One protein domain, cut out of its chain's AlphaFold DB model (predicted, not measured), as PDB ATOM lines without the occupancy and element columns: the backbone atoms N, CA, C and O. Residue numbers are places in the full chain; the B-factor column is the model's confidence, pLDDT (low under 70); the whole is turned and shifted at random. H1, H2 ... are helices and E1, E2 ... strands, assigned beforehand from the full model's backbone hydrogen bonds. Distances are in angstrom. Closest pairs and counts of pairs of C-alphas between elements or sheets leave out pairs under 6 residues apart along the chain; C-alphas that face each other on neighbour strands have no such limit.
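AT A GLANCE: This is residues 659 to 876 of the 1027 residues of an uncharacterized protein of Aphanomyces invadans (UniProt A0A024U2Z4). One twisted sheet of eight strands, with the long parallel strands E3 and E7 side by side in its middle, curls round the long helix H4, and H6 packs on H4 and crosses it. H7 crosses E2, the short strand E1 sits by E9 and H7, and residues 779 to 785 stick out. The printed part has 218 residues, with seven named helices and nine named strands in the order E1 H1 H2 E2 H3 E3 H4 E4 E5 H5 H6 E6 E7 E8 E9 H7, a mixed class. The branched sheet is mixed, antiparallel but for E3 and E7; the whole is compact, with a radius of gyration of the C-alphas of 17.0 A and spans of 49 by 41 by 38 A.

HOW THE PARTS SIT: E7, residues 826 to 838, has E3, residues 724 to 735, on one side, and E6, residues 817 to 823, and E8, residues 841 to 845, on the other. E3 and E7 are parallel; N 729 and O 831, 2.7 A apart, are within hydrogen-bond range, as are the atoms quoted below for other strand pairs. E6, E7 and E8 form a meander, each strand the antiparallel neighbour of the one before, in two hairpins: N 828 and O 821, 2.7 A; N 843 and O 836, 2.8 A. E2, residues 701 to 710, is antiparallel to E3, N 708 and O 728, 2.8 A, and to E9, residues 857 to 859, N 709 and O 858, 2.7 A. E4, residues 768 to 774, is antiparallel to E6, N 770 and O 820, 2.8 A, and forms a hairpin with E5, residues 789 to 791, N 772 and O 791, 2.8 A. The sheet curls round H4, residues 742 to 763; its closest C-alphas to E7 are Phe 750 and Leu 834, 6.6 A. H6, residues 800 to 812, touches H4 at a steep tilt of 48 degrees, opposite ways, closest C-alphas Ala 747 and Glu 808, 5.1 A. H2, residues 675 to 685, H5, residues 793 to 798, and H6 are on the same face. H7, residues 862 to 869, has a height over the sheet of 7.1 A. Every O i to N i+4 pair is within range in H2, H4, H6 and H7; in H5 0 of 2, with 1 of 3 O i to N i+3 pairs.

IN THESE COORDINATES: E1, residues 663 to 666, begins at C-alpha 663 (245.382, 202.274, 293.065) and pairs with no named strand. H1 is residues 667 to 670; H3, residues 714 to 717, only grazes the sheet. E7 measures 37.6 A, E3 35.6 A, H4 31.6 A and E2 27.3 A. H7 ends at C-alpha 869 (233.726, 202.436, 300.938).

THE WHOLE: The C-alphas farthest apart, of Asp 720 and Leu 740, are 51.0 A apart. The printed part has no cut; the links H2 to E2, E4 to E5 and E8 to E9 are long. Mean pLDDT of the printed part is 79.5, with residues 712 to 723 and 776 to 788 among those under 70.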
ATOM      1  N   GLU A 659     242.045 196.489 292.715       89.44
ATOM      2  CA  GLU A 659     243.322 197.146 292.490       89.44
ATOM      3  C   GLU A 659     243.555 197.295 290.989       89.44
ATOM      4  O   GLU A 659     243.504 196.316 290.244       89.44
ATOM      5  N   VAL A 660     243.853 198.513 290.547       83.44
ATOM      6  CA  VAL A 660     244.294 198.792 289.184       83.44
ATOM      7  C   VAL A 660     245.552 199.639 289.259       83.44
ATOM      8  O   VAL A 660     245.519 200.788 289.692       83.44
ATOM      9  N   ARG A 661     246.676 199.049 288.834       84.62
ATOM     10  CA  ARG A 661     247.985 199.719 288.719       84.62
ATOM     11  C   ARG A 661     248.419 200.434 290.013       84.62
ATOM     12  O   ARG A 661     248.892 201.566 289.969       84.62
ATOM     13  N   GLY A 662     248.249 199.769 291.159       84.00
ATOM     14  CA  GLY A 662     248.639 200.287 292.476       84.00
ATOM     15  C   GLY A 662     247.649 201.271 293.112       84.00
ATOM     16  O   GLY A 662     247.944 201.826 294.169       84.00
ATOM     17  N   LEU A 663     246.480 201.489 292.500       87.62
ATOM     18  CA  LEU A 663     245.382 202.274 293.065       87.62
ATOM     19  C   LEU A 663     244.194 201.374 293.378       87.62
ATOM     20  O   LEU A 663     243.896 200.436 292.643       87.62
ATOM     21  N   PHE A 664     243.507 201.679 294.472       90.50
ATOM     22  CA  PHE A 664     242.419 200.881 295.015       90.50
ATOM     23  C   PHE A 664     241.124 201.683 294.993       90.50
ATOM     24  O   PHE A 664     241.080 202.828 295.439       90.50
ATOM     25  N   GLY A 665     240.045 201.083 294.517       85.81
ATOM     26  CA  GLY A 665     238.722 201.699 294.514       85.81
ATOM     27  C   GLY A 665     237.650 200.650 294.285       85.81
ATOM     28  O   GLY A 665     237.956 199.466 294.165       85.81
ATOM     29  N   THR A 666     236.385 201.054 294.214       81.56
ATOM     30  CA  THR A 666     235.336 200.113 293.796       81.56
ATOM     31  C   THR A 666     235.579 199.667 292.352       81.56
ATOM     32  O   THR A 666     236.194 200.399 291.564       81.56
ATOM     33  N   ALA A 667     235.082 198.484 291.982       74.38
ATOM     34  CA  ALA A 667     235.119 198.008 290.594       74.38
ATOM     35  C   ALA A 667     234.601 199.077 289.605       74.38
ATOM     36  O   ALA A 667     235.220 199.326 288.577       74.38
ATOM     37  N   ARG A 668     233.534 199.797 289.988       69.56
ATOM     38  CA  ARG A 668     232.969 200.922 289.222       69.56
ATOM     39  C   ARG A 668     233.886 202.138 289.115       69.56
ATOM     40  O   ARG A 668     233.842 202.824 288.110       69.56
ATOM     41  N   CYS A 669     234.683 202.455 290.135       69.56
ATOM     42  CA  CYS A 669     235.652 203.546 290.023       69.56
ATOM     43  C   CYS A 669     236.792 203.132 289.081       69.56
ATOM     44  O   CYS A 669     237.145 203.872 288.170       69.56
ATOM     45  N   THR A 670     237.310 201.917 289.283       74.69
ATOM     46  CA  THR A 670     238.504 201.345 288.630       74.69
ATOM     47  C   THR A 670     238.405 201.061 287.147       74.69
ATOM     48  O   THR A 670     239.430 201.093 286.468       74.69
ATOM     49  N   SER A 671     237.200 200.898 286.615       68.62
ATOM     50  CA  SER A 671     236.985 200.640 285.195       68.62
ATOM     51  C   SER A 671     237.233 201.836 284.268       68.62
ATOM     52  O   SER A 671     237.305 201.628 283.062       68.62
ATOM     53  N   PHE A 672     237.369 203.067 284.782       62.19
ATOM     54  CA  PHE A 672     237.315 204.274 283.940       62.19
ATOM     55  C   PHE A 672     238.588 205.139 283.923       62.19
ATOM     56  O   PHE A 672     238.567 206.201 283.315       62.19
ATOM     57  N   PHE A 673     239.695 204.733 284.556       70.56
ATOM     58  CA  PHE A 673     240.856 205.614 284.785       70.56
ATOM     59  C   PHE A 673     241.859 205.724 283.623       70.56
ATOM     60  O   PHE A 673     242.417 204.698 283.230       70.56
ATOM     61  N   PRO A 674     242.195 206.942 283.142       67.62
ATOM     62  CA  PRO A 674     243.280 207.147 282.186       67.62
ATOM     63  C   PRO A 674     244.663 207.017 282.843       67.62
ATOM     64  O   PRO A 674     244.834 207.234 284.044       67.62
ATOM     65  N   ASP A 675     245.678 206.707 282.035       69.75
ATOM     66  CA  ASP A 675     247.069 206.477 282.469       69.75
ATOM     67  C   ASP A 675     247.693 207.672 283.211       69.75
ATOM     68  O   ASP A 675     248.490 207.516 284.141       69.75
ATOM     69  N   SER A 676     247.272 208.878 282.854       67.19
ATOM     70  CA  SER A 676     247.592 210.143 283.517       67.19
ATOM     71  C   SER A 676     247.194 210.182 285.000       67.19
ATOM     72  O   SER A 676     247.899 210.800 285.800       67.19
ATOM     73  N   VAL A 677     246.119 209.489 285.406       74.94
ATOM     74  CA  VAL A 677     245.718 209.353 286.820       74.94
ATOM     75  C   VAL A 677     246.750 208.561 287.599       74.94
ATOM     76  O   VAL A 677     247.071 208.937 288.722       74.94
ATOM     77  N   VAL A 678     247.314 207.510 287.007       78.50
ATOM     78  CA  VAL A 678     248.339 206.680 287.653       78.50
ATOM     79  C   VAL A 678     249.629 207.476 287.843       78.50
ATOM     80  O   VAL A 678     250.192 207.489 288.938       78.50
ATOM     81  N   SER A 679     250.056 208.204 286.806       77.06
ATOM     82  CA  SER A 679     251.216 209.104 286.875       77.06
ATOM     83  C   SER A 679     251.032 210.183 287.950       77.06
ATOM     84  O   SER A 679     251.902 210.405 288.796       77.06
ATOM     85  N   MET A 680     249.853 210.808 287.983       77.56
ATOM     86  CA  MET A 680     249.540 211.832 288.973       77.56
ATOM     87  C   MET A 680     249.410 211.258 290.384       77.56
ATOM     88  O   MET A 680     249.851 211.888 291.337       77.56
ATOM     89  N   ALA A 681     248.865 210.056 290.549       80.62
ATOM     90  CA  ALA A 681     248.745 209.418 291.851       80.62
ATOM     91  C   ALA A 681     250.113 209.179 292.507       80.62
ATOM     92  O   ALA A 681     250.279 209.469 293.691       80.62
ATOM     93  N   ALA A 682     251.107 208.737 291.729       80.69
ATOM     94  CA  ALA A 682     252.486 208.618 292.198       80.69
ATOM     95  C   ALA A 682     253.067 209.985 292.608       80.69
ATOM     96  O   ALA A 682     253.731 210.104 293.640       80.69
ATOM     97  N   LYS A 683     252.762 211.039 291.840       81.44
ATOM     98  CA  LYS A 683     253.164 212.416 292.157       81.44
ATOM     99  C   LYS A 683     252.505 212.918 293.451       81.44
ATOM    100  O   LYS A 683     253.202 213.440 294.313       81.44
ATOM    101  N   VAL A 684     251.206 212.692 293.641       81.62
ATOM    102  CA  VAL A 684     250.444 213.099 294.838       81.62
ATOM    103  C   VAL A 684     250.954 212.401 296.100       81.62
ATOM    104  O   VAL A 684     251.089 213.049 297.133       81.62
ATOM    105  N   GLN A 685     251.296 211.110 296.024       80.19
ATOM    106  CA  GLN A 685     251.904 210.384 297.149       80.19
ATOM    107  C   GLN A 685     253.256 210.967 297.576       80.19
ATOM    108  O   GLN A 685     253.635 210.841 298.737       80.19
ATOM    109  N   SER A 686     253.988 211.597 296.652       80.75
ATOM    110  CA  SER A 686     255.258 212.260 296.967       80.75
ATOM    111  C   SER A 686     255.081 213.630 297.631       80.75
ATOM    112  O   SER A 686     256.054 214.204 298.123       80.75
ATOM    113  N   TRP A 687     253.861 214.182 297.645       82.88
ATOM    114  CA  TRP A 687     253.630 215.523 298.160       82.88
ATOM    115  C   TRP A 687     253.574 215.554 299.691       82.88
ATOM    116  O   TRP A 687     252.887 214.732 300.299       82.88
ATOM    117  N   PRO A 688     254.172 216.577 300.333       73.06
ATOM    118  CA  PRO A 688     254.117 216.756 301.789       73.06
ATOM    119  C   PRO A 688     252.697 216.930 302.348       73.06
ATOM    120  O   PRO A 688     252.499 216.887 303.556       73.06
ATOM    121  N   THR A 689     251.708 217.169 301.482       68.50
ATOM    122  CA  THR A 689     250.295 217.352 301.831       68.50
ATOM    123  C   THR A 689     249.565 216.068 302.206       68.50
ATOM    124  O   THR A 689     248.419 216.174 302.632       68.50
ATOM    125  N   CYS A 690     250.132 214.877 302.011       74.50
ATOM    126  CA  CYS A 690     249.385 213.626 302.147       74.50
ATOM    127  C   CYS A 690     250.188 212.566 302.920       74.50
ATOM    128  O   CYS A 690     251.304 212.259 302.502       74.50
ATOM    129  N   PRO A 691     249.641 211.939 303.986       80.56
ATOM    130  CA  PRO A 691     248.395 212.242 304.714       80.56
ATOM    131  C   PRO A 691     248.585 213.298 305.822       80.56
ATOM    132  O   PRO A 691     249.710 213.658 306.172       80.56
ATOM    133  N   VAL A 692     247.485 213.766 306.428       84.94
ATOM    134  CA  VAL A 692     247.530 214.653 307.606       84.94
ATOM    135  C   VAL A 692     248.230 213.960 308.770       84.94
ATOM    136  O   VAL A 692     247.781 212.917 309.247       84.94
ATOM    137  N   GLN A 693     249.291 214.584 309.278       86.50
ATOM    138  CA  GLN A 693     250.003 214.135 310.471       86.50
ATOM    139  C   GLN A 693     249.426 214.827 311.711       86.50
ATOM    140  O   GLN A 693     249.849 215.922 312.083       86.50
ATOM    141  N   TYR A 694     248.442 214.191 312.350       88.62
ATOM    142  CA  TYR A 694     247.834 214.687 313.585       88.62
ATOM    143  C   TYR A 694     247.665 213.568 314.613       88.62
ATOM    144  O   TYR A 694     247.031 212.547 314.349       88.62
ATOM    145  N   THR A 695     248.203 213.781 315.813       85.38
ATOM    146  CA  THR A 695     248.016 212.897 316.968       85.38
ATOM    147  C   THR A 695     247.145 213.596 318.001       85.38
ATOM    148  O   THR A 695     247.498 214.679 318.468       85.38
ATOM    149  N   SER A 696     246.027 212.968 318.379       82.31
ATOM    150  CA  SER A 696     245.140 213.487 319.425       82.31
ATOM    151  C   SER A 696     245.914 213.688 320.736       82.31
ATOM    152  O   SER A 696     246.558 212.745 321.200       82.31
ATOM    153  N   PRO A 697     245.814 214.859 321.390       82.50
ATOM    154  CA  PRO A 697     246.341 215.045 322.741       82.50
ATOM    155  C   PRO A 697     245.496 214.319 323.804       82.50
ATOM    156  O   PRO A 697     245.909 214.201 324.954       82.50
ATOM    157  N   SER A 698     244.301 213.843 323.441       82.12
ATOM    158  CA  SER A 698     243.387 213.136 324.336       82.12
ATOM    159  C   SER A 698     243.504 211.624 324.170       82.12
ATOM    160  O   SER A 698     243.310 211.106 323.072       82.12
ATOM    161  N   ALA A 699     243.706 210.914 325.283       85.06
ATOM    162  CA  ALA A 699     243.686 209.450 325.338       85.06
ATOM    163  C   ALA A 699     242.286 208.841 325.109       85.06
ATOM    164  O   ALA A 699     242.160 207.631 324.939       85.06
ATOM    165  N   LEU A 700     241.227 209.663 325.112       86.19
ATOM    166  CA  LEU A 700     239.843 209.216 324.906       86.19
ATOM    167  C   LEU A 700     239.474 209.056 323.426       86.19
ATOM    168  O   LEU A 700     238.440 208.460 323.121       86.19
ATOM    169  N   PHE A 701     240.300 209.583 322.522       89.62
ATOM    170  CA  PHE A 701     240.041 209.588 321.089       89.62
ATOM    171  C   PHE A 701     241.249 209.074 320.321       89.62
ATOM    172  O   PHE A 701     242.373 209.519 320.550       89.62
ATOM    173  N   THR A 702     241.008 208.187 319.362       90.94
ATOM    174  CA  THR A 702     242.008 207.824 318.358       90.94
ATOM    175  C   THR A 702     241.662 208.498 317.038       90.94
ATOM    176  O   THR A 702     240.492 208.580 316.655       90.94
ATOM    177  N   ILE A 703     242.686 209.026 316.365       91.88
ATOM    178  CA  ILE A 703     242.540 209.721 315.087       91.88
ATOM    179  C   ILE A 703     243.280 208.933 314.019       91.88
ATOM    180  O   ILE A 703     244.438 208.562 314.207       91.88
ATOM    181  N   GLN A 704     242.591 208.667 312.917       91.88
ATOM    182  CA  GLN A 704     243.149 208.030 311.730       91.88
ATOM    183  C   GLN A 704     242.905 208.928 310.527       91.88
ATOM    184  O   GLN A 704     241.822 209.501 310.390       91.88
ATOM    185  N   THR A 705     243.908 209.048 309.665       91.81
ATOM    186  CA  THR A 705     243.841 209.880 308.465       91.81
ATOM    187  C   THR A 705     244.223 209.071 307.237       91.81
ATOM    188  O   THR A 705     245.079 208.186 307.296       91.81
ATOM    189  N   TRP A 706     243.556 209.335 306.119       91.31
ATOM    190  CA  TRP A 706     243.971 208.829 304.816       91.31
ATOM    191  C   TRP A 706     243.514 209.775 303.715       91.31
ATOM    192  O   TRP A 706     242.496 210.460 303.834       91.31
ATOM    193  N   THR A 707     244.256 209.769 302.614       90.19
ATOM    194  CA  THR A 707     243.939 210.576 301.442       90.19
ATOM    195  C   THR A 707     243.366 209.700 300.335       90.19
ATOM    196  O   THR A 707     243.874 208.610 300.060       90.19
ATOM    197  N   SER A 708     242.323 210.195 299.676       88.94
ATOM    198  CA  SER A 708     241.819 209.661 298.416       88.94
ATOM    199  C   SER A 708     241.883 210.727 297.321       88.94
ATOM    200  O   SER A 708     241.756 211.923 297.584       88.94
ATOM    201  N   LEU A 709     242.099 210.313 296.076       86.31
ATOM    202  CA  LEU A 709     241.888 211.159 294.908       86.31
ATOM    203  C   LEU A 709     240.392 211.203 294.614       86.31
ATOM    204  O   LEU A 709     239.724 210.167 294.615       86.31
ATOM    205  N   TYR A 710     239.878 212.394 294.341       82.38
ATOM    206  CA  TYR A 710     238.471 212.601 294.041       82.38
ATOM    207  C   TYR A 710     238.304 213.029 292.588       82.38
ATOM    208  O   TYR A 710     238.764 214.086 292.167       82.38
ATOM    209  N   LEU A 711     237.625 212.201 291.799       70.06
ATOM    210  CA  LEU A 711     237.611 212.328 290.338       70.06
ATOM    211  C   LEU A 711     236.593 213.323 289.779       70.06
ATOM    212  O   LEU A 711     236.162 213.203 288.633       70.06
ATOM    213  N   ARG A 712     236.177 214.310 290.568       61.38
ATOM    214  CA  ARG A 712     235.096 215.226 290.183       61.38
ATOM    215  C   ARG A 712     235.373 216.004 288.896       61.38
ATOM    216  O   ARG A 712     234.441 216.468 288.259       61.38
ATOM    217  N   ARG A 713     236.636 216.182 288.507       58.75
ATOM    218  CA  ARG A 713     237.031 216.966 287.325       58.75
ATOM    219  C   ARG A 713     237.851 216.141 286.344       58.75
ATOM    220  O   ARG A 713     238.966 216.519 286.000       58.75
ATOM    221  N   PHE A 714     237.280 215.022 285.902       50.03
ATOM    222  CA  PHE A 714     237.916 214.034 285.021       50.03
ATOM    223  C   PHE A 714     238.633 214.635 283.793       50.03
ATOM    224  O   PHE A 714     239.683 214.149 283.389       50.03
ATOM    225  N   TYR A 715     238.130 215.744 283.245       53.12
ATOM    226  CA  TYR A 715     238.684 216.403 282.058       53.12
ATOM    227  C   TYR A 715     240.111 216.935 282.211       53.12
ATOM    228  O   TYR A 715     240.877 216.881 281.257       53.12
ATOM    229  N   MET A 716     240.508 217.408 283.400       50.91
ATOM    230  CA  MET A 716     241.885 217.888 283.613       50.91
ATOM    231  C   MET A 716     242.899 216.752 283.682       50.91
ATOM    232  O   MET A 716     244.098 216.992 283.613       50.91
ATOM    233  N   TRP A 717     242.413 215.522 283.828       53.03
ATOM    234  CA  TRP A 717     243.243 214.336 283.863       53.03
ATOM    235  C   TRP A 717     243.428 213.754 282.468       53.03
ATOM    236  O   TRP A 717     244.247 212.875 282.314       53.03
ATOM    237  N   LEU A 718     242.729 214.224 281.435       50.03
ATOM    238  CA  LEU A 718     242.953 213.752 280.062       50.03
ATOM    239  C   LEU A 718     244.173 214.404 279.396       50.03
ATOM    240  O   LEU A 718     244.580 213.978 278.321       50.03
ATOM    241  N   GLU A 719     244.764 215.419 280.030       54.59
ATOM    242  CA  GLU A 719     246.058 215.975 279.635       54.59
ATOM    243  C   GLU A 719     247.203 215.078 280.141       54.59
ATOM    244  O   GLU A 719     247.106 214.474 281.212       54.59
ATOM    245  N   ASP A 720     248.334 215.066 279.429       56.41
ATOM    246  CA  ASP A 720     249.548 214.334 279.835       56.41
ATOM    247  C   ASP A 720     250.067 214.742 281.236       56.41
ATOM    248  O   ASP A 720     250.812 213.996 281.875       56.41
ATOM    249  N   ALA A 721     249.663 215.917 281.740       63.75
ATOM    250  CA  ALA A 721     249.965 216.400 283.086       63.75
ATOM    251  C   ALA A 721     248.817 217.265 283.662       63.75
ATOM    252  O   ALA A 721     248.682 218.428 283.269       63.75
ATOM    253  N   PRO A 722     248.030 216.755 284.633       66.25
ATOM    254  CA  PRO A 722     246.951 217.521 285.242       66.25
ATOM    255  C   PRO A 722     247.449 218.808 285.897       66.25
ATOM    256  O   PRO A 722     248.346 218.823 286.745       66.25
ATOM    257  N   SER A 723     246.807 219.905 285.521       68.12
ATOM    258  CA  SER A 723     247.077 221.249 286.036       68.12
ATOM    259  C   SER A 723     246.373 221.529 287.371       68.12
ATOM    260  O   SER A 723     246.802 222.405 288.127       68.12
ATOM    261  N   GLN A 724     245.338 220.753 287.703       77.19
ATOM    262  CA  GLN A 724     244.716 220.725 289.023       77.19
ATOM    263  C   GLN A 724     244.323 219.288 289.408       77.19
ATOM    264  O   GLN A 724     243.930 218.485 288.565       77.19
ATOM    265  N   VAL A 725     244.418 218.984 290.700       82.25
ATOM    266  CA  VAL A 725     244.105 217.700 291.326       82.25
ATOM    267  C   VAL A 725     243.212 217.956 292.529       82.25
ATOM    268  O   VAL A 725     243.535 218.780 293.384       82.25
ATOM    269  N   ASP A 726     242.109 217.221 292.615       84.19
ATOM    270  CA  ASP A 726     241.221 217.265 293.770       84.19
ATOM    271  C   ASP A 726     241.503 216.038 294.652       84.19
ATOM    272  O   ASP A 726     241.424 214.891 294.204       84.19
ATOM    273  N   VAL A 727     241.846 216.280 295.918       89.62
ATOM    274  CA  VAL A 727     242.098 215.236 296.917       89.62
ATOM    275  C   VAL A 727     241.136 215.390 298.088       89.62
ATOM    276  O   VAL A 727     240.748 216.501 298.459       89.62
ATOM    277  N   VAL A 728     240.739 214.272 298.679       90.38
ATOM    278  CA  VAL A 728     239.898 214.232 299.872       90.38
ATOM    279  C   VAL A 728     240.700 213.605 300.993       90.38
ATOM    280  O   VAL A 728     241.147 212.465 300.910       90.38
ATOM    281  N   GLU A 729     240.882 214.375 302.050       92.75
ATOM    282  CA  GLU A 729     241.484 213.941 303.290       92.75
ATOM    283  C   GLU A 729     240.388 213.508 304.255       92.75
ATOM    284  O   GLU A 729     239.549 214.301 304.689       92.75
ATOM    285  N   HIS A 730     240.403 212.233 304.600       92.25
ATOM    286  CA  HIS A 730     239.468 211.647 305.534       92.25
ATOM    287  C   HIS A 730     240.104 211.662 306.919       92.25
ATOM    288  O   HIS A 730     241.193 211.131 307.102       92.25
ATOM    289  N   ILE A 731     239.423 212.265 307.890       94.00
ATOM    290  CA  ILE A 731     239.847 212.327 309.287       94.00
ATOM    291  C   ILE A 731     238.808 211.576 310.109       94.00
ATOM    292  O   ILE A 731     237.687 212.047 310.309       94.00
ATOM    293  N   GLN A 732     239.173 210.389 310.572       93.19
ATOM    294  CA  GLN A 732     238.334 209.563 311.422       93.19
ATOM    295  C   GLN A 732     238.670 209.796 312.887       93.19
ATOM    296  O   GLN A 732     239.793 209.548 313.315       93.19
ATOM    297  N   VAL A 733     237.669 210.201 313.661       93.56
ATOM    298  CA  VAL A 733     237.722 210.294 315.119       93.56
ATOM    299  C   VAL A 733     236.950 209.113 315.697       93.56
ATOM    300  O   VAL A 733     235.747 208.967 315.472       93.56
ATOM    301  N   THR A 734     237.642 208.261 316.446       91.50
ATOM    302  CA  THR A 734     237.048 207.097 317.117       91.50
ATOM    303  C   THR A 734     237.069 207.329 318.619       91.50
ATOM    304  O   THR A 734     238.115 207.665 319.175       91.50
ATOM    305  N   THR A 735     235.926 207.160 319.284       88.81
ATOM    306  CA  THR A 735     235.859 207.281 320.745       88.81
ATOM    307  C   THR A 735     236.159 205.960 321.434       88.81
ATOM    308  O   THR A 735     235.672 204.907 321.026       88.81
ATOM    309  N   VAL A 736     236.950 206.020 322.504       84.12
ATOM    310  CA  VAL A 736     237.251 204.865 323.363       84.12
ATOM    311  C   VAL A 736     236.151 204.668 324.419       84.12
ATOM    312  O   VAL A 736     235.967 203.558 324.915       84.12
ATOM    313  N   GLN A 737     235.390 205.722 324.750       80.12
ATOM    314  CA  GLN A 737     234.319 205.694 325.757       80.12
ATOM    315  C   GLN A 737     233.052 206.442 325.290       80.12
ATOM    316  O   GLN A 737     233.158 207.473 324.619       80.12
ATOM    317  N   PRO A 738     231.845 205.987 325.671       72.75
ATOM    318  CA  PRO A 738     230.609 206.696 325.355       72.75
ATOM    319  C   PRO A 738     230.568 208.043 326.086       72.75
ATOM    320  O   PRO A 738     230.650 208.100 327.312       72.75
ATOM    321  N   THR A 739     230.428 209.140 325.339       74.06
ATOM    322  CA  THR A 739     230.347 210.502 325.892       74.06
ATOM    323  C   THR A 739     229.171 211.274 325.292       74.06
ATOM    324  O   THR A 739     228.921 211.227 324.090       74.06
ATOM    325  N   LEU A 740     228.446 212.029 326.126       72.31
ATOM    326  CA  LEU A 740     227.262 212.804 325.710       72.31
ATOM    327  C   LEU A 740     227.591 213.964 324.745       72.31
ATOM    328  O   LEU A 740     226.709 214.421 324.025       72.31
ATOM    329  N   GLN A 741     228.849 214.419 324.694       81.56
ATOM    330  CA  GLN A 741     229.322 215.515 323.827       81.56
ATOM    331  C   GLN A 741     230.225 215.039 322.678       81.56
ATOM    332  O   GLN A 741     231.024 215.808 322.138       81.56
ATOM    333  N   LEU A 742     230.100 213.768 322.287       85.19
ATOM    334  CA  LEU A 742     230.989 213.125 321.324       85.19
ATOM    335  C   LEU A 742     231.149 213.908 320.007       85.19
ATOM    336  O   LEU A 742     232.267 214.135 319.554       85.19
ATOM    337  N   THR A 743     230.045 214.347 319.400       87.25
ATOM    338  CA  THR A 743     230.075 215.041 318.101       87.25
ATOM    339  C   THR A 743     230.803 216.384 318.177       87.25
ATOM    340  O   THR A 743     231.552 216.730 317.268       87.25
ATOM    341  N   GLN A 744     230.605 217.131 319.265       90.56
ATOM    342  CA  GLN A 744     231.232 218.438 319.456       90.56
ATOM    343  C   GLN A 744     232.742 218.288 319.672       90.56
ATOM    344  O   GLN A 744     233.524 218.957 319.005       90.56
ATOM    345  N   LYS A 745     233.161 217.332 320.512       91.38
ATOM    346  CA  LYS A 745     234.587 217.038 320.713       91.38
ATOM    347  C   LYS A 745     235.267 216.493 319.460       91.38
ATOM    348  O   LYS A 745     236.415 216.838 319.196       91.38
ATOM    349  N   ALA A 746     234.565 215.696 318.658       91.62
ATOM    350  CA  ALA A 746     235.076 215.247 317.367       91.62
ATOM    351  C   ALA A 746     235.258 216.408 316.376       91.62
ATOM    352  O   ALA A 746     236.265 216.443 315.673       91.62
ATOM    353  N   ALA A 747     234.336 217.377 316.352       93.19
ATOM    354  CA  ALA A 747     234.466 218.580 315.530       93.19
ATOM    355  C   ALA A 747     235.648 219.464 315.970       93.19
ATOM    356  O   ALA A 747     236.367 219.972 315.113       93.19
ATOM    357  N   GLU A 748     235.898 219.596 317.278       94.19
ATOM    358  CA  GLU A 748     237.067 220.316 317.811       94.19
ATOM    359  C   GLU A 748     238.398 219.646 317.427       94.19
ATOM    360  O   GLU A 748     239.344 220.321 317.028       94.19
ATOM    361  N   LEU A 749     238.488 218.315 317.530       94.44
ATOM    362  CA  LEU A 749     239.689 217.571 317.126       94.44
ATOM    363  C   LEU A 749     239.904 217.624 315.609       94.44
ATOM    364  O   LEU A 749     241.036 217.711 315.137       94.44
ATOM    365  N   PHE A 750     238.814 217.600 314.843       95.50
ATOM    366  CA  PHE A 750     238.842 217.795 313.399       95.50
ATOM    367  C   PHE A 750     239.353 219.188 313.025       95.50
ATOM    368  O   PHE A 750     240.229 219.300 312.169       95.50
ATOM    369  N   SER A 751     238.852 220.243 313.671       95.75
ATOM    370  CA  SER A 751     239.285 221.615 313.394       95.75
ATOM    371  C   SER A 751     240.755 221.836 313.739       95.75
ATOM    372  O   SER A 751     241.467 222.472 312.960       95.75
ATOM    373  N   ASP A 752     241.243 221.239 314.829       94.81
ATOM    374  CA  ASP A 752     242.665 221.239 315.176       94.81
ATOM    375  C   ASP A 752     243.524 220.524 314.129       94.81
ATOM    376  O   ASP A 752     244.539 221.074 313.697       94.81
ATOM    377  N   ALA A 753     243.111 219.333 313.687       94.44
ATOM    378  CA  ALA A 753     243.833 218.568 312.674       94.44
ATOM    379  C   ALA A 753     243.918 219.319 311.337       94.44
ATOM    380  O   ALA A 753     244.993 219.407 310.742       94.44
ATOM    381  N   VAL A 754     242.806 219.920 310.897       94.81
ATOM    382  CA  VAL A 754     242.762 220.757 309.690       94.81
ATOM    383  C   VAL A 754     243.689 221.961 309.844       94.81
ATOM    384  O   VAL A 754     244.529 222.198 308.982       94.81
ATOM    385  N   LEU A 755     243.592 222.717 310.939       93.25
ATOM    386  CA  LEU A 755     244.424 223.906 311.136       93.25
ATOM    387  C   LEU A 755     245.914 223.575 311.209       93.25
ATOM    388  O   LEU A 755     246.724 224.306 310.639       93.25
ATOM    389  N   GLN A 756     246.285 222.486 311.882       92.62
ATOM    390  CA  GLN A 756     247.675 222.047 311.954       92.62
ATOM    391  C   GLN A 756     248.226 221.698 310.569       92.62
ATOM    392  O   GLN A 756     249.324 222.135 310.225       92.62
ATOM    393  N   ASP A 757     247.463 220.965 309.759       93.06
ATOM    394  CA  ASP A 757     247.847 220.628 308.388       93.06
ATOM    395  C   ASP A 757     248.016 221.885 307.526       93.06
ATOM    396  O   ASP A 757     249.063 222.099 306.918       93.06
ATOM    397  N   VAL A 758     247.030 222.786 307.552       91.69
ATOM    398  CA  VAL A 758     247.058 224.036 306.780       91.69
ATOM    399  C   VAL A 758     248.244 224.917 307.172       91.69
ATOM    400  O   VAL A 758     248.897 225.487 306.295       91.69
ATOM    401  N   LEU A 759     248.552 225.035 308.466       90.81
ATOM    402  CA  LEU A 759     249.707 225.797 308.944       90.81
ATOM    403  C   LEU A 759     251.027 225.139 308.525       90.81
ATOM    404  O   LEU A 759     251.922 225.835 308.052       90.81
ATOM    405  N   THR A 760     251.115 223.811 308.602       91.00
ATOM    406  CA  THR A 760     252.294 223.048 308.162       91.00
ATOM    407  C   THR A 760     252.557 223.253 306.669       91.00
ATOM    408  O   THR A 760     253.674 223.581 306.267       91.00
ATOM    409  N   ILE A 761     251.514 223.161 305.840       90.06
ATOM    410  CA  ILE A 761     251.593 223.435 304.398       90.06
ATOM    411  C   ILE A 761     251.973 224.901 304.150       90.06
ATOM    412  O   ILE A 761     252.818 225.195 303.304       90.06
ATOM    413  N   SER A 762     251.386 225.829 304.912       87.62
ATOM    414  CA  SER A 762     251.690 227.263 304.820       87.62
ATOM    415  C   SER A 762     253.142 227.580 305.166       87.62
ATOM    416  O   SER A 762     253.681 228.558 304.646       87.62
ATOM    417  N   ASP A 763     253.795 226.768 305.996       87.06
ATOM    418  CA  ASP A 763     255.199 226.926 306.382       87.06
ATOM    419  C   ASP A 763     256.163 226.192 305.434       87.06
ATOM    420  O   ASP A 763     257.307 226.622 305.272       87.06
ATOM    421  N   HIS A 764     255.691 225.209 304.664       88.00
ATOM    422  CA  HIS A 764     256.522 224.421 303.747       88.00
ATOM    423  C   HIS A 764     257.155 225.260 302.611       88.00
ATOM    424  O   HIS A 764     256.439 225.972 301.908       88.00
ATOM    425  N   PRO A 765     258.478 225.196 302.361       80.25
ATOM    426  CA  PRO A 765     259.176 226.127 301.462       80.25
ATOM    427  C   PRO A 765     258.768 226.016 299.985       80.25
ATOM    428  O   PRO A 765     258.829 227.008 299.268       80.25
ATOM    429  N   GLN A 766     258.342 224.833 299.541       82.00
ATOM    430  CA  GLN A 766     257.971 224.553 298.145       82.00
ATOM    431  C   GLN A 766     256.454 224.527 297.908       82.00
ATOM    432  O   GLN A 766     255.997 224.047 296.872       82.00
ATOM    433  N   MET A 767     255.658 224.956 298.890       86.56
ATOM    434  CA  MET A 767     254.200 224.984 298.781       86.56
ATOM    435  C   MET A 767     253.681 226.372 299.114       86.56
ATOM    436  O   MET A 767     254.186 227.050 300.014       86.56
ATOM    437  N   ALA A 768     252.648 226.782 298.393       84.69
ATOM    438  CA  ALA A 768     251.915 227.997 298.692       84.69
ATOM    439  C   ALA A 768     250.443 227.670 298.885       84.69
ATOM    440  O   ALA A 768     249.783 227.174 297.974       84.69
ATOM    441  N   VAL A 769     249.915 227.983 300.067       87.50
ATOM    442  CA  VAL A 769     248.466 228.000 300.263       87.50
ATOM    443  C   VAL A 769     247.914 229.181 299.473       87.50
ATOM    444  O   VAL A 769     248.264 230.333 299.715       87.50
ATOM    445  N   VAL A 770     247.078 228.878 298.490       83.50
ATOM    446  CA  VAL A 770     246.435 229.863 297.621       83.50
ATOM    447  C   VAL A 770     245.228 230.453 298.343       83.50
ATOM    448  O   VAL A 770     245.041 231.668 298.364       83.50
ATOM    449  N   TRP A 771     244.410 229.590 298.951       87.62
ATOM    450  CA  TRP A 771     243.267 229.983 299.768       87.62
ATOM    451  C   TRP A 771     242.791 228.848 300.679       87.62
ATOM    452  O   TRP A 771     242.999 227.669 300.395       87.62
ATOM    453  N   PHE A 772     242.093 229.234 301.743       89.12
ATOM    454  CA  PHE A 772     241.296 228.390 302.626       89.12
ATOM    455  C   PHE A 772     239.823 228.784 302.493       89.12
ATOM    456  O   PHE A 772     239.519 229.978 302.466       89.12
ATOM    457  N   GLN A 773     238.911 227.815 302.412       89.06
ATOM    458  CA  GLN A 773     237.484 228.071 302.225       89.06
ATOM    459  C   GLN A 773     236.601 227.142 303.066       89.06
ATOM    460  O   GLN A 773     236.802 225.928 303.096       89.06
ATOM    461  N   THR A 774     235.556 227.716 303.671       87.50
ATOM    462  CA  THR A 774     234.390 226.974 304.177       87.50
ATOM    463  C   THR A 774     233.110 227.477 303.506       87.50
ATOM    464  O   THR A 774     232.973 228.674 303.231       87.50
ATOM    465  N   SER A 775     232.172 226.579 303.182       78.06
ATOM    466  CA  SER A 775     230.839 226.995 302.701       78.06
ATOM    467  C   SER A 775     229.887 227.277 303.876       78.06
ATOM    468  O   SER A 775     230.202 226.926 305.006       78.06
ATOM    469  N   HIS A 776     228.737 227.912 303.615       55.09
ATOM    470  CA  HIS A 776     227.612 228.076 304.553       55.09
ATOM    471  C   HIS A 776     226.323 227.576 303.861       55.09
ATOM    472  O   HIS A 776     226.159 227.853 302.676       55.09
ATOM    473  N   ASP A 777     225.429 226.862 304.558       45.22
ATOM    474  CA  ASP A 777     224.086 226.449 304.081       45.22
ATOM    475  C   ASP A 777     223.183 227.674 303.841       45.22
ATOM    476  O   ASP A 777     223.312 228.686 304.538       45.22
ATOM    477  N   HIS A 778     222.256 227.676 302.877       37.38
ATOM    478  CA  HIS A 778     221.411 226.577 302.397       37.38
ATOM    479  C   HIS A 778     221.492 226.334 300.881       37.38
ATOM    480  O   HIS A 778     221.676 227.260 300.102       37.38
ATOM    481  N   ALA A 779     221.297 225.065 300.517       38.06
ATOM    482  CA  ALA A 779     220.612 224.553 299.328       38.06
ATOM    483  C   ALA A 779     220.378 225.511 298.135       38.06
ATOM    484  O   ALA A 779     219.586 226.440 298.212       38.06
ATOM    485  N   PHE A 780     220.956 225.133 296.992       43.09
ATOM    486  CA  PHE A 780     220.299 225.144 295.676       43.09
ATOM    487  C   PHE A 780     219.712 226.448 295.111       43.09
ATOM    488  O   PHE A 780     218.979 226.379 294.134       43.09
ATOM    489  N   ASP A 781     220.114 227.628 295.582       33.81
ATOM    490  CA  ASP A 781     220.030 228.822 294.733       33.81
ATOM    491  C   ASP A 781     221.345 228.971 293.972       33.81
ATOM    492  O   ASP A 781     222.350 229.446 294.505       33.81
ATOM    493  N   SER A 782     221.335 228.599 292.694       41.75
ATOM    494  CA  SER A 782     222.435 228.800 291.742       41.75
ATOM    495  C   SER A 782     222.832 230.271 291.547       41.75
ATOM    496  O   SER A 782     223.770 230.549 290.806       41.75
ATOM    497  N   PHE A 783     222.203 231.220 292.248       38.38
ATOM    498  CA  PHE A 783     222.465 232.645 292.089       38.38
ATOM    499  C   PHE A 783     222.399 233.489 293.380       38.38
ATOM    500  O   PHE A 783     222.522 234.711 293.280       38.38
ATOM    501  N   SER A 784     222.260 232.906 294.587       32.56
ATOM    502  CA  SER A 784     222.188 233.708 295.825       32.56
ATOM    503  C   SER A 784     223.557 233.937 296.495       32.56
ATOM    504  O   SER A 784     224.277 233.051 296.955       32.56
ATOM    505  N   SER A 785     223.918 235.213 296.523       39.22
ATOM    506  CA  SER A 785     225.156 235.830 296.981       39.22
ATOM    507  C   SER A 785     225.288 235.876 298.509       39.22
ATOM    508  O   SER A 785     225.133 236.938 299.118       39.22
ATOM    509  N   ARG A 786     225.622 234.759 299.165       40.69
ATOM    510  CA  ARG A 786     226.276 234.842 300.485       40.69
ATOM    511  C   ARG A 786     227.786 234.663 300.325       40.69
ATOM    512  O   ARG A 786     228.208 233.713 299.670       40.69
ATOM    513  N   PRO A 787     228.610 235.563 300.894       46.00
ATOM    514  CA  PRO A 787     230.053 235.497 300.729       46.00
ATOM    515  C   PRO A 787     230.570 234.188 301.329       46.00
ATOM    516  O   PRO A 787     230.459 233.950 302.533       46.00
ATOM    517  N   THR A 788     231.129 233.326 300.478       58.91
ATOM    518  CA  THR A 788     231.924 232.180 300.923       58.91
ATOM    519  C   THR A 788     233.042 232.704 301.812       58.91
ATOM    520  O   THR A 788     233.766 233.615 301.402       58.91
ATOM    521  N   PHE A 789     233.197 232.150 303.014       70.81
ATOM    522  CA  PHE A 789     234.310 232.527 303.874       70.81
ATOM    523  C   PHE A 789     235.591 231.987 303.239       70.81
ATOM    524  O   PHE A 789     235.828 230.779 303.239       70.81
ATOM    525  N   LYS A 790     236.367 232.887 302.632       79.69
ATOM    526  CA  LYS A 790     237.599 232.583 301.911       79.69
ATOM    527  C   LYS A 790     238.715 233.460 302.450       79.69
ATOM    528  O   LYS A 790     238.569 234.678 302.507       79.69
ATOM    529  N   VAL A 791     239.813 232.834 302.842       80.19
ATOM    530  CA  VAL A 791     240.961 233.507 303.454       80.19
ATOM    531  C   VAL A 791     242.217 233.132 302.677       80.19
ATOM    532  O   VAL A 791     242.364 231.987 302.250       80.19
ATOM    533  N   ASP A 792     243.102 234.095 302.446       80.56
ATOM    534  CA  ASP A 792     244.408 233.854 301.833       80.56
ATOM    535  C   ASP A 792     245.424 233.313 302.858       80.56
ATOM    536  O   ASP A 792     245.130 233.171 304.046       80.56
ATOM    537  N   ALA A 793     246.647 233.014 302.416       80.31
ATOM    538  CA  ALA A 793     247.699 232.514 303.305       80.31
ATOM    539  C   ALA A 793     247.988 233.435 304.508       80.31
ATOM    540  O   ALA A 793     248.296 232.947 305.597       80.31
ATOM    541  N   GLY A 794     247.898 234.758 304.326       78.94
ATOM    542  CA  GLY A 794     248.178 235.734 305.381       78.94
ATOM    543  C   GLY A 794     247.095 235.747 306.457       78.94
ATOM    544  O   GLY A 794     247.394 235.734 307.654       78.94
ATOM    545  N   GLY A 795     245.831 235.700 306.039       82.94
ATOM    546  CA  GLY A 795     244.694 235.690 306.948       82.94
ATOM    547  C   GLY A 795     244.570 234.402 307.766       82.94
ATOM    548  O   GLY A 795     244.030 234.455 308.870       82.94
ATOM    549  N   ILE A 796     245.118 233.270 307.302       86.00
ATOM    550  CA  ILE A 796     245.049 231.992 308.035       86.00
ATOM    551  C   ILE A 796     245.689 232.089 309.423       86.00
ATOM    552  O   ILE A 796     245.105 231.652 310.415       86.00
ATOM    553  N   LYS A 797     246.876 232.700 309.514       85.88
ATOM    554  CA  LYS A 797     247.571 232.884 310.799       85.88
ATOM    555  C   LYS A 797     246.902 233.955 311.661       85.88
ATOM    556  O   LYS A 797     246.787 233.774 312.869       85.88
ATOM    557  N   LEU A 798     246.440 235.042 311.040       86.06
ATOM    558  CA  LEU A 798     245.803 236.174 311.726       86.06
ATOM    559  C   LEU A 798     244.424 235.828 312.307       86.06
ATOM    560  O   LEU A 798     244.025 236.404 313.313       86.06
ATOM    561  N   GLN A 799     243.695 234.903 311.679       88.94
ATOM    562  CA  GLN A 799     242.307 234.568 312.014       88.94
ATOM    563  C   GLN A 799     242.147 233.121 312.500       88.94
ATOM    564  O   GLN A 799     241.084 232.526 312.325       88.94
ATOM    565  N   ARG A 800     243.190 232.537 313.105       90.69
ATOM    566  CA  ARG A 800     243.226 231.117 313.498       90.69
ATOM    567  C   ARG A 800     241.995 230.671 314.297       90.69
ATOM    568  O   ARG A 800     241.399 229.650 313.966       90.69
ATOM    569  N   ASP A 801     241.596 231.431 315.313       90.88
ATOM    570  CA  ASP A 801     240.477 231.051 316.190       90.88
ATOM    571  C   ASP A 801     239.123 231.160 315.476       90.88
ATOM    572  O   ASP A 801     238.249 230.304 315.631       90.88
ATOM    573  N   LEU A 802     238.968 232.175 314.620       88.62
ATOM    574  CA  LEU A 802     237.790 232.318 313.765       88.62
ATOM    575  C   LEU A 802     237.694 231.149 312.775       88.62
ATOM    576  O   LEU A 802     236.618 230.581 312.595       88.62
ATOM    577  N   LEU A 803     238.817 230.769 312.159       89.62
ATOM    578  CA  LEU A 803     238.909 229.626 311.253       89.62
ATOM    579  C   LEU A 803     238.547 228.322 311.955       89.62
ATOM    580  O   LEU A 803     237.767 227.548 311.408       89.62
ATOM    581  N   ARG A 804     239.039 228.115 313.181       93.88
ATOM    582  CA  ARG A 804     238.688 226.959 314.012       93.88
ATOM    583  C   ARG A 804     237.173 226.819 314.153       93.88
ATOM    584  O   ARG A 804     236.606 225.803 313.759       93.88
ATOM    585  N   SER A 805     236.516 227.883 314.617       91.56
ATOM    586  CA  SER A 805     235.060 227.907 314.791       91.56
ATOM    587  C   SER A 805     234.313 227.704 313.467       91.56
ATOM    588  O   SER A 805     233.298 227.010 313.411       91.56
ATOM    589  N   ARG A 806     234.816 228.270 312.363       91.31
ATOM    590  CA  ARG A 806     234.234 228.084 311.025       91.31
ATOM    591  C   ARG A 806     234.335 226.640 310.538       91.31
ATOM    592  O   ARG A 806     233.374 226.158 309.946       91.31
ATOM    593  N   VAL A 807     235.453 225.960 310.787       93.81
ATOM    594  CA  VAL A 807     235.640 224.542 310.438       93.81
ATOM    595  C   VAL A 807     234.698 223.656 311.239       93.81
ATOM    596  O   VAL A 807     234.048 222.791 310.658       93.81
ATOM    597  N   GLU A 808     234.573 223.903 312.543       94.12
ATOM    598  CA  GLU A 808     233.650 223.170 313.419       94.12
ATOM    599  C   GLU A 808     232.207 223.307 312.928       94.12
ATOM    600  O   GLU A 808     231.527 222.309 312.691       94.12
ATOM    601  N   ASN A 809     231.762 224.543 312.687       90.19
ATOM    602  CA  ASN A 809     230.413 224.821 312.199       90.19
ATOM    603  C   ASN A 809     230.153 224.204 310.816       90.19
ATOM    604  O   ASN A 809     229.078 223.643 310.591       90.19
ATOM    605  N   ALA A 810     231.130 224.272 309.904       88.31
ATOM    606  CA  ALA A 810     231.020 223.676 308.576       88.31
ATOM    607  C   ALA A 810     230.921 222.144 308.657       88.31
ATOM    608  O   ALA A 810     230.033 221.558 308.041       88.31
ATOM    609  N   ALA A 811     231.761 221.492 309.465       90.19
ATOM    610  CA  ALA A 811     231.712 220.045 309.663       90.19
ATOM    611  C   ALA A 811     230.369 219.601 310.266       90.19
ATOM    612  O   ALA A 811     229.715 218.701 309.736       90.19
ATOM    613  N   LEU A 812     229.906 220.274 311.326       89.94
ATOM    614  CA  LEU A 812     228.624 219.973 311.977       89.94
ATOM    615  C   LEU A 812     227.429 220.168 311.036       89.94
ATOM    616  O   LEU A 812     226.467 219.404 311.097       89.94
ATOM    617  N   SER A 813     227.528 221.135 310.124       86.38
ATOM    618  CA  SER A 813     226.518 221.397 309.094       86.38
ATOM    619  C   SER A 813     226.720 220.566 307.819       86.38
ATOM    620  O   SER A 813     226.022 220.782 306.836       86.38
ATOM    621  N   LYS A 814     227.661 219.608 307.804       88.25
ATOM    622  CA  LYS A 814     227.974 218.746 306.645       88.25
ATOM    623  C   LYS A 814     228.345 219.535 305.376       88.25
ATOM    624  O   LYS A 814     227.970 219.162 304.266       88.25
ATOM    625  N   GLN A 815     229.082 220.626 305.544       84.88
ATOM    626  CA  GLN A 815     229.521 221.545 304.492       84.88
ATOM    627  C   GLN A 815     230.979 221.310 304.082       84.88
ATOM    628  O   GLN A 815     231.694 220.499 304.670       84.88
ATOM    629  N   TRP A 816     231.420 222.010 303.035       85.06
ATOM    630  CA  TRP A 816     232.784 221.896 302.526       85.06
ATOM    631  C   TRP A 816     233.783 222.593 303.451       85.06
ATOM    632  O   TRP A 816     233.576 223.743 303.844       85.06
ATOM    633  N   VAL A 817     234.903 221.917 303.708       92.25
ATOM    634  CA  VAL A 817     236.124 222.491 304.283       92.25
ATOM    635  C   VAL A 817     237.252 222.196 303.303       92.25
ATOM    636  O   VAL A 817     237.562 221.030 303.062       92.25
ATOM    637  N   GLN A 818     237.816 223.230 302.679       92.19
ATOM    638  CA  GLN A 818     238.762 223.074 301.572       92.19
ATOM    639  C   GLN A 818     239.955 224.012 301.691       92.19
ATOM    640  O   GLN A 818     239.820 225.165 302.100       92.19
ATOM    641  N   ILE A 819     241.107 223.541 301.226       91.62
ATOM    642  CA  ILE A 819     242.237 224.395 300.871       91.62
ATOM    643  C   ILE A 819     242.634 224.187 299.422       91.62
ATOM    644  O   ILE A 819     242.483 223.096 298.876       91.62
ATOM    645  N   CYS A 820     243.194 225.227 298.820       88.69
ATOM    646  CA  CYS A 820     243.911 225.121 297.562       88.69
ATOM    647  C   CYS A 820     245.388 225.401 297.798       88.69
ATOM    648  O   CYS A 820     245.750 226.430 298.374       88.69
ATOM    649  N   VAL A 821     246.228 224.476 297.354       89.12
ATOM    650  CA  VAL A 821     247.679 224.530 297.490       89.12
ATOM    651  C   VAL A 821     248.292 224.524 296.104       89.12
ATOM    652  O   VAL A 821     247.895 223.748 295.246       89.12
ATOM    653  N   PHE A 822     249.271 225.383 295.876       86.44
ATOM    654  CA  PHE A 822     250.081 225.362 294.674       86.44
ATOM    655  C   PHE A 822     251.408 224.664 294.973       86.44
ATOM    656  O   PHE A 822     252.134 225.076 295.885       86.44
ATOM    657  N   HIS A 823     251.712 223.606 294.220       85.38
ATOM    658  CA  HIS A 823     252.944 222.835 294.354       85.38
ATOM    659  C   HIS A 823     253.358 222.226 293.009       85.38
ATOM    660  O   HIS A 823     252.550 221.595 292.337       85.38
ATOM    661  N   ASP A 824     254.618 222.426 292.615       82.12
ATOM    662  CA  ASP A 824     255.213 221.871 291.387       82.12
ATOM    663  C   ASP A 824     254.356 222.061 290.112       82.12
ATOM    664  O   ASP A 824     254.018 221.112 289.402       82.12
ATOM    665  N   CYS A 825     253.943 223.312 289.860       75.12
ATOM    666  CA  CYS A 825     253.016 223.714 288.789       75.12
ATOM    667  C   CYS A 825     251.626 223.043 288.814       75.12
ATOM    668  O   CYS A 825     250.858 223.216 287.866       75.12
ATOM    669  N   THR A 826     251.261 222.335 289.884       79.50
ATOM    670  CA  THR A 826     249.957 221.688 290.041       79.50
ATOM    671  C   THR A 826     249.164 222.354 291.165       79.50
ATOM    672  O   THR A 826     249.682 222.654 292.243       79.50
ATOM    673  N   LEU A 827     247.882 222.612 290.906       81.94
ATOM    674  CA  LEU A 827     246.943 223.081 291.922       81.94
ATOM    675  C   LEU A 827     246.302 221.896 292.626       81.94
ATOM    676  O   LEU A 827     245.734 221.024 291.986       81.94
ATOM    677  N   VAL A 828     246.352 221.880 293.946       87.38
ATOM    678  CA  VAL A 828     245.842 220.792 294.772       87.38
ATOM    679  C   VAL A 828     244.691 221.326 295.593       87.38
ATOM    680  O   VAL A 828     244.904 222.105 296.523       87.38
ATOM    681  N   VAL A 829     243.468 220.932 295.258       87.81
ATOM    682  CA  VAL A 829     242.300 221.242 296.083       87.81
ATOM    683  C   VAL A 829     242.109 220.100 297.065       87.81
ATOM    684  O   VAL A 829     241.621 219.030 296.709       87.81
ATOM    685  N   LYS A 830     242.508 220.325 298.315       91.69
ATOM    686  CA  LYS A 830     242.379 219.357 299.403       91.69
ATOM    687  C   LYS A 830     241.102 219.634 300.187       91.69
ATOM    688  O   LYS A 830     240.937 220.710 300.757       91.69
ATOM    689  N   THR A 831     240.191 218.668 300.189       92.06
ATOM    690  CA  THR A 831     238.924 218.709 300.930       92.06
ATOM    691  C   THR A 831     239.029 217.855 302.182       92.06
ATOM    692  O   THR A 831     239.431 216.706 302.081       92.06
ATOM    693  N   TYR A 832     238.615 218.364 303.337       94.25
ATOM    694  CA  TYR A 832     238.647 217.615 304.593       94.25
ATOM    695  C   TYR A 832     237.268 217.063 304.939       94.25
ATOM    696  O   TYR A 832     236.264 217.768 304.836       94.25
ATOM    697  N   VAL A 833     237.229 215.809 305.383       92.62
ATOM    698  CA  VAL A 833     236.001 215.119 305.780       92.62
ATOM    699  C   VAL A 833     236.153 214.534 307.174       92.62
ATOM    700  O   VAL A 833     237.098 213.794 307.437       92.62
ATOM    701  N   LEU A 834     235.183 214.816 308.044       94.00
ATOM    702  CA  LEU A 834     235.098 214.223 309.374       94.00
ATOM    703  C   LEU A 834     234.289 212.921 309.337       94.00
ATOM    704  O   LEU A 834     233.117 212.908 308.953       94.00
ATOM    705  N   HIS A 835     234.896 211.841 309.818       92.19
ATOM    706  CA  HIS A 835     234.228 210.577 310.118       92.19
ATOM    707  C   HIS A 835     234.213 210.355 311.625       92.19
ATOM    708  O   HIS A 835     235.241 210.471 312.285       92.19
ATOM    709  N   LEU A 836     233.054 210.019 312.180       91.25
ATOM    710  CA  LEU A 836     232.887 209.744 313.603       91.25
ATOM    711  C   LEU A 836     232.499 208.283 313.812       91.25
ATOM    712  O   LEU A 836     231.477 207.841 313.284       91.25
ATOM    713  N   VAL A 837     233.278 207.555 314.611       89.94
ATOM    714  CA  VAL A 837     233.038 206.140 314.926       89.94
ATOM    715  C   VAL A 837     232.760 205.971 316.421       89.94
ATOM    716  O   VAL A 837     233.586 206.331 317.259       89.94
ATOM    717  N   ASP A 838     231.589 205.415 316.737       87.75
ATOM    718  CA  ASP A 838     231.080 205.214 318.097       87.75
ATOM    719  C   ASP A 838     230.373 203.863 318.229       87.75
ATOM    720  O   ASP A 838     229.369 203.638 317.558       87.75
ATOM    721  N   HIS A 839     230.877 202.956 319.071       76.44
ATOM    722  CA  HIS A 839     230.245 201.660 319.376       76.44
ATOM    723  C   HIS A 839     229.656 200.923 318.151       76.44
ATOM    724  O   HIS A 839     228.527 200.433 318.177       76.44
ATOM    725  N   SER A 840     230.432 200.830 317.066       70.62
ATOM    726  CA  SER A 840     230.058 200.220 315.769       70.62
ATOM    727  C   SER A 840     229.142 201.054 314.862       70.62
ATOM    728  O   SER A 840     228.905 200.663 313.722       70.62
ATOM    729  N   ARG A 841     228.666 202.223 315.303       79.44
ATOM    730  CA  ARG A 841     227.987 203.212 314.454       79.44
ATOM    731  C   ARG A 841     229.010 204.167 313.856       79.44
ATOM    732  O   ARG A 841     229.844 204.729 314.564       79.44
ATOM    733  N   ARG A 842     228.924 204.376 312.546       82.62
ATOM    734  CA  ARG A 842     229.783 205.299 311.801       82.62
ATOM    735  C   ARG A 842     228.927 206.429 311.252       82.62
ATOM    736  O   ARG A 842     227.824 206.184 310.781       82.62
ATOM    737  N   ARG A 843     229.400 207.668 311.368       86.94
ATOM    738  CA  ARG A 843     228.720 208.867 310.865       86.94
ATOM    739  C   ARG A 843     229.697 209.677 310.025       86.94
ATOM    740  O   ARG A 843     230.739 210.085 310.533       86.94
ATOM    741  N   CYS A 844     229.345 209.936 308.769       86.31
ATOM    742  CA  CYS A 844     230.125 210.788 307.877       86.31
ATOM    743  C   CYS A 844     229.557 212.217 307.867       86.31
ATOM    744  O   CYS A 844     228.394 212.448 307.517       86.31
ATOM    745  N   PHE A 845     230.384 213.188 308.243       87.69
ATOM    746  CA  PHE A 845     230.071 214.615 308.226       87.69
ATOM    747  C   PHE A 845     230.685 215.256 306.977       87.69
ATOM    748  O   PHE A 845     231.623 216.046 307.056       87.69
ATOM    749  N   ALA A 846     230.162 214.878 305.807       82.12
ATOM    750  CA  ALA A 846     230.571 215.417 304.512       82.12
ATOM    751  C   ALA A 846     229.374 215.977 303.723       82.12
ATOM    752  O   ALA A 846     228.232 215.554 303.946       82.12
ATOM    753  N   PRO A 847     229.611 216.857 302.739       79.25
ATOM    754  CA  PRO A 847     228.610 217.252 301.753       79.25
ATOM    755  C   PRO A 847     227.919 216.043 301.098       79.25
ATOM    756  O   PRO A 847     228.581 215.028 300.870       79.25
ATOM    757  N   PRO A 848     226.621 216.131 300.733       72.81
ATOM    758  CA  PRO A 848     225.881 215.024 300.112       72.81
ATOM    759  C   PRO A 848     226.615 214.366 298.931       72.81
ATOM    760  O   PRO A 848     226.623 213.146 298.816       72.81
ATOM    761  N   ARG A 849     227.314 215.163 298.107       71.19
ATOM    762  CA  ARG A 849     228.073 214.677 296.938       71.19
ATOM    763  C   ARG A 849     229.246 213.747 297.303       71.19
ATOM    764  O   ARG A 849     229.546 212.852 296.527       71.19
ATOM    765  N   LEU A 850     229.873 213.925 298.471       75.00
ATOM    766  CA  LEU A 850     230.953 213.057 298.976       75.00
ATOM    767  C   LEU A 850     230.434 211.863 299.790       75.00
ATOM    768  O   LEU A 850     231.186 210.938 300.073       75.00
ATOM    769  N   ARG A 851     229.153 211.883 300.177       71.75
ATOM    770  CA  ARG A 851     228.486 210.782 300.888       71.75
ATOM    771  C   ARG A 851     227.821 209.782 299.946       71.75
ATOM    772  O   ARG A 851     227.193 208.854 300.427       71.75
ATOM    773  N   SER A 852     227.895 209.977 298.628       66.00
ATOM    774  CA  SER A 852     227.269 209.058 297.678       66.00
ATOM    775  C   SER A 852     228.110 207.789 297.525       66.00
ATOM    776  O   SER A 852     229.315 207.913 297.319       66.00
ATOM    777  N   PRO A 853     227.518 206.578 297.527       59.38
ATOM    778  CA  PRO A 853     228.245 205.339 297.206       59.38
ATOM    779  C   PRO A 853     228.814 205.340 295.783       59.38
ATOM    780  O   PRO A 853     229.714 204.570 295.465       59.38
ATOM    781  N   ASN A 854     228.323 206.252 294.939       57.88
ATOM    782  CA  ASN A 854     228.816 206.491 293.589       57.88
ATOM    783  C   ASN A 854     229.916 207.565 293.523       57.88
ATOM    784  O   ASN A 854     230.349 207.917 292.426       57.88
ATOM    785  N   ALA A 855     230.342 208.132 294.656       62.00
ATOM    786  CA  ALA A 855     231.439 209.087 294.680       62.00
ATOM    787  C   ALA A 855     232.728 208.377 294.254       62.00
ATOM    788  O   ALA A 855     233.143 207.383 294.851       62.00
ATOM    789  N   SER A 856     233.349 208.876 293.190       71.38
ATOM    790  CA  SER A 856     234.481 208.200 292.576       71.38
ATOM    791  C   SER A 856     235.777 208.527 293.323       71.38
ATOM    792  O   SER A 856     236.485 209.478 292.986       71.38
ATOM    793  N   HIS A 857     236.038 207.766 294.386       80.06
ATOM    794  CA  HIS A 857     237.249 207.863 295.195       80.06
ATOM    795  C   HIS A 857     238.278 206.821 294.762       80.06
ATOM    796  O   HIS A 857     237.975 205.632 294.652       80.06
ATOM    797  N   LEU A 858     239.517 207.269 294.589       83.88
ATOM    798  CA  LEU A 858     240.678 206.407 294.421       83.88
ATOM    799  C   LEU A 858     241.578 206.491 295.635       83.88
ATOM    800  O   LEU A 858     241.963 207.572 296.061       83.88
ATOM    801  N   CYS A 859     241.957 205.347 296.165       87.62
ATOM    802  CA  CYS A 859     242.798 205.253 297.338       87.62
ATOM    803  C   CYS A 859     244.164 204.678 296.983       87.62
ATOM    804  O   CYS A 859     244.315 203.841 296.098       87.62
ATOM    805  N   PHE A 860     245.165 205.107 297.739       88.62
ATOM    806  CA  PHE A 860     246.553 204.682 297.579       88.62
ATOM    807  C   PHE A 860     246.866 203.336 298.238       88.62
ATOM    808  O   PHE A 860     247.933 202.772 298.029       88.62
ATOM    809  N   SER A 861     245.951 202.832 299.065       89.75
ATOM    810  CA  SER A 861     246.072 201.531 299.707       89.75
ATOM    811  C   SER A 861     244.717 200.840 299.762       89.75
ATOM    812  O   SER A 861     243.668 201.496 299.809       89.75
ATOM    813  N   ARG A 862     244.743 199.508 299.812       88.25
ATOM    814  CA  ARG A 862     243.540 198.692 299.977       88.25
ATOM    815  C   ARG A 862     242.783 199.033 301.258       88.25
ATOM    816  O   ARG A 862     241.571 199.194 301.213       88.25
ATOM    817  N   ALA A 863     243.498 199.220 302.369       86.00
ATOM    818  CA  ALA A 863     242.902 199.590 303.651       86.00
ATOM    819  C   ALA A 863     242.171 200.941 303.568       86.00
ATOM    820  O   ALA A 863     241.041 201.065 304.029       86.00
ATOM    821  N   SER A 864     242.770 201.934 302.902       85.94
ATOM    822  CA  SER A 864     242.133 203.235 302.666       85.94
ATOM    823  C   SER A 864     240.878 203.119 301.795       85.94
ATOM    824  O   SER A 864     239.890 203.801 302.068       85.94
ATOM    825  N   ALA A 865     240.886 202.248 300.781       84.88
ATOM    826  CA  ALA A 865     239.694 201.970 299.981       84.88
ATOM    827  C   ALA A 865     238.602 201.303 300.826       84.88
ATOM    828  O   ALA A 865     237.463 201.753 300.782       84.88
ATOM    829  N   GLU A 866     238.954 200.295 301.631       85.31
ATOM    830  CA  GLU A 866     238.032 199.560 302.515       85.31
ATOM    831  C   GLU A 866     237.405 200.488 303.556       85.31
ATOM    832  O   GLU A 866     236.201 200.424 303.814       85.31
ATOM    833  N   TRP A 867     238.186 201.408 304.117       83.31
ATOM    834  CA  TRP A 867     237.663 202.447 304.997       83.31
ATOM    835  C   TRP A 867     236.737 203.395 304.245       83.31
ATOM    836  O   TRP A 867     235.606 203.590 304.676       83.31
ATOM    837  N   THR A 868     237.161 203.926 303.098       81.06
ATOM    838  CA  THR A 868     236.363 204.888 302.324       81.06
ATOM    839  C   THR A 868     235.013 204.309 301.904       81.06
ATOM    840  O   THR A 868     233.992 204.956 302.118       81.06
ATOM    841  N   THR A 869     234.975 203.083 301.374       76.25
ATOM    842  CA  THR A 869     233.726 202.436 300.938       76.25
ATOM    843  C   THR A 869     232.823 202.061 302.110       76.25
ATOM    844  O   THR A 869     231.608 202.198 302.009       76.25
ATOM    845  N   SER A 870     233.392 201.660 303.252       74.38
ATOM    846  CA  SER A 870     232.626 201.313 304.461       74.38
ATOM    847  C   SER A 870     232.140 202.517 305.284       74.38
ATOM    848  O   SER A 870     231.532 202.327 306.341       74.38
ATOM    849  N   LEU A 871     232.422 203.749 304.843       66.69
ATOM    850  CA  LEU A 871     232.057 205.004 305.520       66.69
ATOM    851  C   LEU A 871     230.961 205.805 304.806       66.69
ATOM    852  O   LEU A 871     230.492 206.813 305.339       66.69
ATOM    853  N   ILE A 872     230.549 205.370 303.619       65.88
ATOM    854  CA  ILE A 872     229.526 206.034 302.819       65.88
ATOM    855  C   ILE A 872     228.134 205.584 303.302       65.88
ATOM    856  O   ILE A 872     227.780 204.411 303.212       65.88
ATOM    857  N   ASP A 873     227.340 206.533 303.807       58.56
ATOM    858  CA  ASP A 873     225.946 206.317 304.217       58.56
ATOM    859  C   ASP A 873     225.074 205.990 302.989       58.56
ATOM    860  O   ASP A 873     224.903 206.824 302.101       58.56
ATOM    861  N   THR A 874     224.459 204.807 302.949       54.28
ATOM    862  CA  THR A 874     223.623 204.336 301.825       54.28
ATOM    863  C   THR A 874     222.207 204.932 301.810       54.28
ATOM    864  O   THR A 874     221.285 204.314 301.281       54.28
ATOM    865  N   SER A 875     221.988 206.105 302.414       49.41
ATOM    866  CA  SER A 875     220.667 206.747 302.424       49.41
ATOM    867  C   SER A 875     220.215 207.056 300.982       49.41
ATOM    868  O   SER A 875     220.920 207.785 300.280       49.41
ATOM    869  N   PRO A 876     219.064 206.522 300.525       47.88
ATOM    870  CA  PRO A 876     218.625 206.621 299.131       47.88
ATOM    871  C   PRO A 876     217.923 207.945 298.776       47.88
ATOM    872  O   PRO A 876     217.403 208.079 297.675       47.88
TER     873      PRO A 876